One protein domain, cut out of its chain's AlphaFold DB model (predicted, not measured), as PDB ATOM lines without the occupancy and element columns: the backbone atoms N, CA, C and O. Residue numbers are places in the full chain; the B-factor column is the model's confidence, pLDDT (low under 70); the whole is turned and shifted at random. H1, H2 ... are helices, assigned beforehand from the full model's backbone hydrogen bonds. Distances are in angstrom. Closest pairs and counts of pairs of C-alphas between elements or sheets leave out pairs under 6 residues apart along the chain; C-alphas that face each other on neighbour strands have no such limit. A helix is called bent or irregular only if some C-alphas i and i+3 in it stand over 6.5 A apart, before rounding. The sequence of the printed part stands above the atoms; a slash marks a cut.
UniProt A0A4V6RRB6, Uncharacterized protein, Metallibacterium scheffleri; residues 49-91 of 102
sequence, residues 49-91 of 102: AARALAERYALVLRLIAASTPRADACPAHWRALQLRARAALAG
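Overview. This is residues 49 to 91 of the 102 residues of an uncharacterized protein of Metallibacterium scheffleri (UniProt A0A4V6RRB6). This is a helical hairpin: two helices, H1 and H2, lie side by side and run opposite ways, and the link after H1 folds the backbone back into H2. Residues 70 to 76, of which 74 to 76 belong to H2, stick out at the end of the hairpin where it turns. The printed part has 43 residues with two named helices, in the order H1, H2, and no named strand; the class is all helix. The whole is loose, with a radius of gyration of the C-alphas of 11.6 A, and the C-alphas span 39 by 18 by 5 A, a rod.

Arrangement. H1, residues 49 to 66, and H2, residues 74 to 89, touch, with 11 pairs of C-alphas within 8 A. Their closest C-alphas, those of Arg 56 and Ala 88, are 5.6 A apart. Their lines stand at a shallow tilt of 7 degrees, and they run opposite ways. Their centres are 13.2 A apart. The two form a helical hairpin. In H2 every O i to N i+4 pair is within hydrogen-bond range, and in H1 13 of 14 are.

Along the chain. H1 begins at C-alpha 49, at (21.889, -51.325, 43.497), and ends at C-alpha 66, at (19.477, -25.438, 43.451), 26.0 A from first to last C-alpha. H2 begins at C-alpha 74, at (29.237, -19.932, 35.230), and ends at C-alpha 89, at (27.825, -42.269, 36.001), 22.4 A from first to last C-alpha. Neither helix is bent or irregular.

Size, cuts and confidence. The two C-alphas farthest apart are those of Ala 49 and Asp 72, at 38.6 A, while the first and last printed C-alphas, of Ala 49 and Gly 91, are 10.5 A apart. The link from H1 to H2 has 7 residues and is short. The printed part has no cut. The mean pLDDT of the printed part is 93.3, and no printed residue is under 70.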
ATOM      1  N   ALA A  49      21.005 -51.884  44.516       95.50
ATOM      2  CA  ALA A  49      21.889 -51.325  43.497       95.50
ATOM      3  C   ALA A  49      21.195 -50.229  42.666       95.50
ATOM      4  O   ALA A  49      21.780 -49.165  42.425       95.50
ATOM      5  N   ALA A  50      19.937 -50.448  42.270       96.06
ATOM      6  CA  ALA A  50      19.138 -49.473  41.532       96.06
ATOM      7  C   ALA A  50      18.834 -48.219  42.368       96.06
ATOM      8  O   ALA A  50      18.943 -47.099  41.864       96.06
ATOM      9  N   ARG A  51      18.513 -48.383  43.658       97.00
ATOM     10  CA  ARG A  51      18.313 -47.267  44.598       97.00
ATOM     11  C   ARG A  51      19.586 -46.452  44.775       97.00
ATOM     12  O   ARG A  51      19.548 -45.236  44.602       97.00
ATOM     13  N   ALA A  52      20.717 -47.111  45.014       94.06
ATOM     14  CA  ALA A  52      22.006 -46.441  45.136       94.06
ATOM     15  C   ALA A  52      22.374 -45.669  43.855       94.06
ATOM     16  O   ALA A  52      22.903 -44.559  43.922       94.06
ATOM     17  N   LEU A  53      22.078 -46.226  42.677       94.00
ATOM     18  CA  LEU A  53      22.260 -45.542  41.395       94.00
ATOM     19  C   LEU A  53      21.373 -44.293  41.281       94.00
ATOM     20  O   LEU A  53      21.867 -43.213  40.945       94.00
ATOM     21  N   ALA A  54      20.084 -44.426  41.594       96.44
ATOM     22  CA  ALA A  54      19.126 -43.327  41.548       96.44
ATOM     23  C   ALA A  54      19.506 -42.194  42.514       96.44
ATOM     24  O   ALA A  54      19.453 -41.022  42.140       96.44
ATOM     25  N   GLU A  55      19.953 -42.523  43.727       95.50
ATOM     26  CA  GLU A  55      20.407 -41.544  44.717       95.50
ATOM     27  C   GLU A  55      21.633 -40.760  44.240       95.50
ATOM     28  O   GLU A  55      21.655 -39.531  44.358       95.50
ATOM     29  N   ARG A  56      22.620 -41.433  43.628       93.94
ATOM     30  CA  ARG A  56      23.798 -40.764  43.047       93.94
ATOM     31  C   ARG A  56      23.407 -39.740  41.987       93.94
ATOM     32  O   ARG A  56      23.926 -38.624  41.985       93.94
ATOM     33  N   TYR A  57      22.482 -40.091  41.099       94.88
ATOM     34  CA  TYR A  57      22.007 -39.169  40.067       94.88
ATOM     35  C   TYR A  57      21.169 -38.034  40.652       94.88
ATOM     36  O   TYR A  57      21.352 -36.874  40.275       94.88
ATOM     37  N   ALA A  58      20.308 -38.340  41.622       96.50
ATOM     38  CA  ALA A  58      19.488 -37.346  42.298       96.50
ATOM     39  C   ALA A  58      20.338 -36.266  42.983       96.50
ATOM     40  O   ALA A  58      19.960 -35.098  42.959       96.50
ATOM     41  N   LEU A  59      21.497 -36.613  43.551       94.31
ATOM     42  CA  LEU A  59      22.416 -35.627  44.135       94.31
ATOM     43  C   LEU A  59      22.894 -34.593  43.107       94.31
ATOM     44  O   LEU A  59      22.832 -33.394  43.373       94.31
ATOM     45  N   VAL A  60      23.307 -35.031  41.915       94.88
ATOM     46  CA  VAL A  60      23.751 -34.119  40.845       94.88
ATOM     47  C   VAL A  60      22.591 -33.257  40.348       94.88
ATOM     48  O   VAL A  60      22.741 -32.046  40.196       94.88
ATOM     49  N   LEU A  61      21.417 -33.857  40.145       95.75
ATOM     50  CA  LEU A  61      20.224 -33.134  39.704       95.75
ATOM     51  C   LEU A  61      19.780 -32.075  40.720       95.75
ATOM     52  O   LEU A  61      19.439 -30.963  40.325       95.75
ATOM     53  N   ARG A  62      19.841 -32.379  42.023       96.25
ATOM     54  CA  ARG A  62      19.555 -31.402  43.086       96.25
ATOM     55  C   ARG A  62      20.530 -30.229  43.052       96.25
ATOM     56  O   ARG A  62      20.091 -29.094  43.203       96.25
ATOM     57  N   LEU A  63      21.821 -30.477  42.813       93.06
ATOM     58  CA  LEU A  63      22.809 -29.402  42.670       93.06
ATOM     59  C   LEU A  63      22.490 -28.505  41.475       93.06
ATOM     60  O   LEU A  63      22.523 -27.287  41.611       93.06
ATOM     61  N   ILE A  64      22.138 -29.085  40.326       94.00
ATOM     62  CA  ILE A  64      21.736 -28.315  39.141       94.00
ATOM     63  C   ILE A  64      20.495 -27.470  39.453       94.00
ATOM     64  O   ILE A  64      20.490 -26.276  39.178       94.00
ATOM     65  N   ALA A  65      19.473 -28.067  40.067       95.88
ATOM     66  CA  ALA A  65      18.218 -27.387  40.374       95.88
ATOM     67  C   ALA A  65      18.370 -26.254  41.404       95.88
ATOM     68  O   ALA A  65      17.639 -25.270  41.339       95.88
ATOM     69  N   ALA A  66      19.298 -26.389  42.354       93.12
ATOM     70  CA  ALA A  66      19.477 -25.438  43.451       93.12
ATOM     71  C   ALA A  66      20.549 -24.364  43.191       93.12
ATOM     72  O   ALA A  66      20.707 -23.463  44.014       93.12
ATOM     73  N   SER A  67      21.318 -24.453  42.099       89.38
ATOM     74  CA  SER A  67      22.454 -23.557  41.865       89.38
ATOM     75  C   SER A  67      22.213 -22.562  40.734       89.38
ATOM     76  O   SER A  67      21.982 -22.931  39.586       89.38
ATOM     77  N   THR A  68      22.373 -21.278  41.058       88.94
ATOM     78  CA  THR A  68      22.419 -20.180  40.083       88.94
ATOM     79  C   THR A  68      23.752 -19.451  40.254       88.94
ATOM     80  O   THR A  68      23.864 -18.581  41.123       88.94
ATOM     81  N   PRO A  69      24.803 -19.830  39.503       86.81
ATOM     82  CA  PRO A  69      26.107 -19.190  39.624       86.81
ATOM     83  C   PRO A  69      26.061 -17.743  39.119       86.81
ATOM     84  O   PRO A  69      25.255 -17.385  38.259       86.81
ATOM     85  N   ARG A  70      26.978 -16.911  39.621       87.81
ATOM     86  CA  ARG A  70      27.240 -15.584  39.045       87.81
ATOM     87  C   ARG A  70      27.757 -15.734  37.608       87.81
ATOM     88  O   ARG A  70      28.338 -16.763  37.258       87.81
ATOM     89  N   ALA A  71      27.541 -14.716  36.777       87.19
ATOM     90  CA  ALA A  71      27.832 -14.784  35.342       87.19
ATOM     91  C   ALA A  71      29.302 -15.138  35.033       87.19
ATOM     92  O   ALA A  71      29.574 -15.938  34.140       87.19
ATOM     93  N   ASP A  72      30.236 -14.600  35.815       90.31
ATOM     94  CA  ASP A  72      31.679 -14.846  35.732       90.31
ATOM     95  C   ASP A  72      32.086 -16.254  36.208       90.31
ATOM     96  O   ASP A  72      33.014 -16.857  35.667       90.31
ATOM     97  N   ALA A  73      31.360 -16.814  37.176       91.25
ATOM     98  CA  ALA A  73      31.599 -18.149  37.720       91.25
ATOM     99  C   ALA A  73      30.942 -19.278  36.903       91.25
ATOM    100  O   ALA A  73      31.276 -20.450  37.096       91.25
ATOM    101  N   CYS A  74      30.028 -18.954  35.982       90.69
ATOM    102  CA  CYS A  74      29.237 -19.932  35.230       90.69
ATOM    103  C   CYS A  74      30.087 -21.009  34.513       90.69
ATOM    104  O   CYS A  74      29.796 -22.198  34.686       90.69
ATOM    105  N   PRO A  75      31.194 -20.679  33.808       93.12
ATOM    106  CA  PRO A  75      32.026 -21.696  33.158       93.12
ATOM    107  C   PRO A  75      32.704 -22.660  34.144       93.12
ATOM    108  O   PRO A  75      32.825 -23.855  33.865       93.12
ATOM    109  N   ALA A  76      33.159 -22.156  35.295       92.25
ATOM    110  CA  ALA A  76      33.789 -22.975  36.328       92.25
ATOM    111  C   ALA A  76      32.758 -23.878  37.022       92.25
ATOM    112  O   ALA A  76      32.994 -25.078  37.178       92.25
ATOM    113  N   HIS A  77      31.587 -23.324  37.349       92.81
ATOM    114  CA  HIS A  77      30.467 -24.055  37.941       92.81
ATOM    115  C   HIS A  77      29.990 -25.195  37.039       92.81
ATOM    116  O   HIS A  77      29.838 -26.332  37.486       92.81
ATOM    117  N   TRP A  78      29.844 -24.928  35.740       92.56
ATOM    118  CA  TRP A  78      29.441 -25.942  34.769       92.56
ATOM    119  C   TRP A  78      30.447 -27.097  34.664       92.56
ATOM    120  O   TRP A  78      30.053 -28.265  34.679       92.56
ATOM    121  N   ARG A  79      31.756 -26.809  34.637       94.75
ATOM    122  CA  ARG A  79      32.801 -27.853  34.650       94.75
ATOM    123  C   ARG A  79      32.745 -28.700  35.923       94.75
ATOM    124  O   ARG A  79      32.886 -29.920  35.853       94.75
ATOM    125  N   ALA A  80      32.502 -28.067  37.070       93.00
ATOM    126  CA  ALA A  80      32.383 -28.749  38.354       93.00
ATOM    127  C   ALA A  80      31.146 -29.668  38.417       93.00
ATOM    128  O   ALA A  80      31.223 -30.764  38.980       93.00
ATOM    129  N   LEU A  81      30.028 -29.263  37.804       93.81
ATOM    130  CA  LEU A  81      28.837 -30.103  37.638       93.81
ATOM    131  C   LEU A  81      29.099 -31.283  36.692       93.81
ATOM    132  O   LEU A  81      28.742 -32.412  37.021       93.81
ATOM    133  N   GLN A  82      29.778 -31.063  35.560       95.06
ATOM    134  CA  GLN A  82      30.147 -32.142  34.636       95.06
ATOM    135  C   GLN A  82      31.049 -33.192  35.293       95.06
ATOM    136  O   GLN A  82      30.863 -34.385  35.062       95.06
ATOM    137  N   LEU A  83      32.013 -32.771  36.119       95.19
ATOM    138  CA  LEU A  83      32.875 -33.693  36.861       95.19
ATOM    139  C   LEU A  83      32.050 -34.589  37.798       95.19
ATOM    140  O   LEU A  83      32.192 -35.810  37.761       95.19
ATOM    141  N   ARG A  84      31.141 -33.988  38.577       93.50
ATOM    142  CA  ARG A  84      30.226 -34.718  39.471       93.50
ATOM    143  C   ARG A  84      29.309 -35.670  38.708       93.50
ATOM    144  O   ARG A  84      29.151 -36.814  39.120       93.50
ATOM    145  N   ALA A  85      28.763 -35.234  37.573       94.62
ATOM    146  CA  ALA A  85      27.926 -36.071  36.719       94.62
ATOM    147  C   ALA A  85      28.691 -37.290  36.179       94.62
ATOM    148  O   ALA A  85      28.206 -38.414  36.278       94.62
ATOM    149  N   ARG A  86      29.910 -37.093  35.658       95.31
ATOM    150  CA  ARG A  86      30.743 -38.192  35.142       95.31
ATOM    151  C   ARG A  86      31.091 -39.207  36.224       95.31
ATOM    152  O   ARG A  86      31.021 -40.403  35.975       95.31
ATOM    153  N   ALA A  87      31.425 -38.746  37.423       93.88
ATOM    154  CA  ALA A  87      31.720 -39.641  38.532       93.88
ATOM    155  C   ALA A  87      30.484 -40.419  39.005       93.88
ATOM    156  O   ALA A  87      30.573 -41.628  39.207       93.88
ATOM    157  N   ALA A  88      29.320 -39.762  39.081       93.38
ATOM    158  CA  ALA A  88      28.058 -40.425  39.400       93.38
ATOM    159  C   ALA A  88      27.727 -41.535  38.384       93.38
ATOM    160  O   ALA A  88      27.327 -42.627  38.794       93.38
ATOM    161  N   LEU A  89      27.954 -41.281  37.085       93.50
ATOM    162  CA  LEU A  89      27.825 -42.269  36.001       93.50
ATOM    163  C   LEU A  89      28.851 -43.406  36.121       93.50
ATOM    164  O   LEU A  89      28.515 -44.561  35.888       93.50
ATOM    165  N   ALA A  90      30.083 -43.094  36.524       93.31
ATOM    166  CA  ALA A  90      31.138 -44.080  36.752       93.31
ATOM    167  C   ALA A  90      30.981 -44.860  38.073       93.31
ATOM    168  O   ALA A  90      31.801 -45.724  38.368       93.31
ATOM    169  N   GLY A  91      29.975 -44.544  38.900       88.88
ATOM    170  CA  GLY A  91      29.797 -45.159  40.219       88.88
ATOM    171  C   GLY A  91      30.880 -44.777  41.235       88.88
ATOM    172  O   GLY A  91      31.046 -45.462  42.238       88.88
TER     173      GLY A  91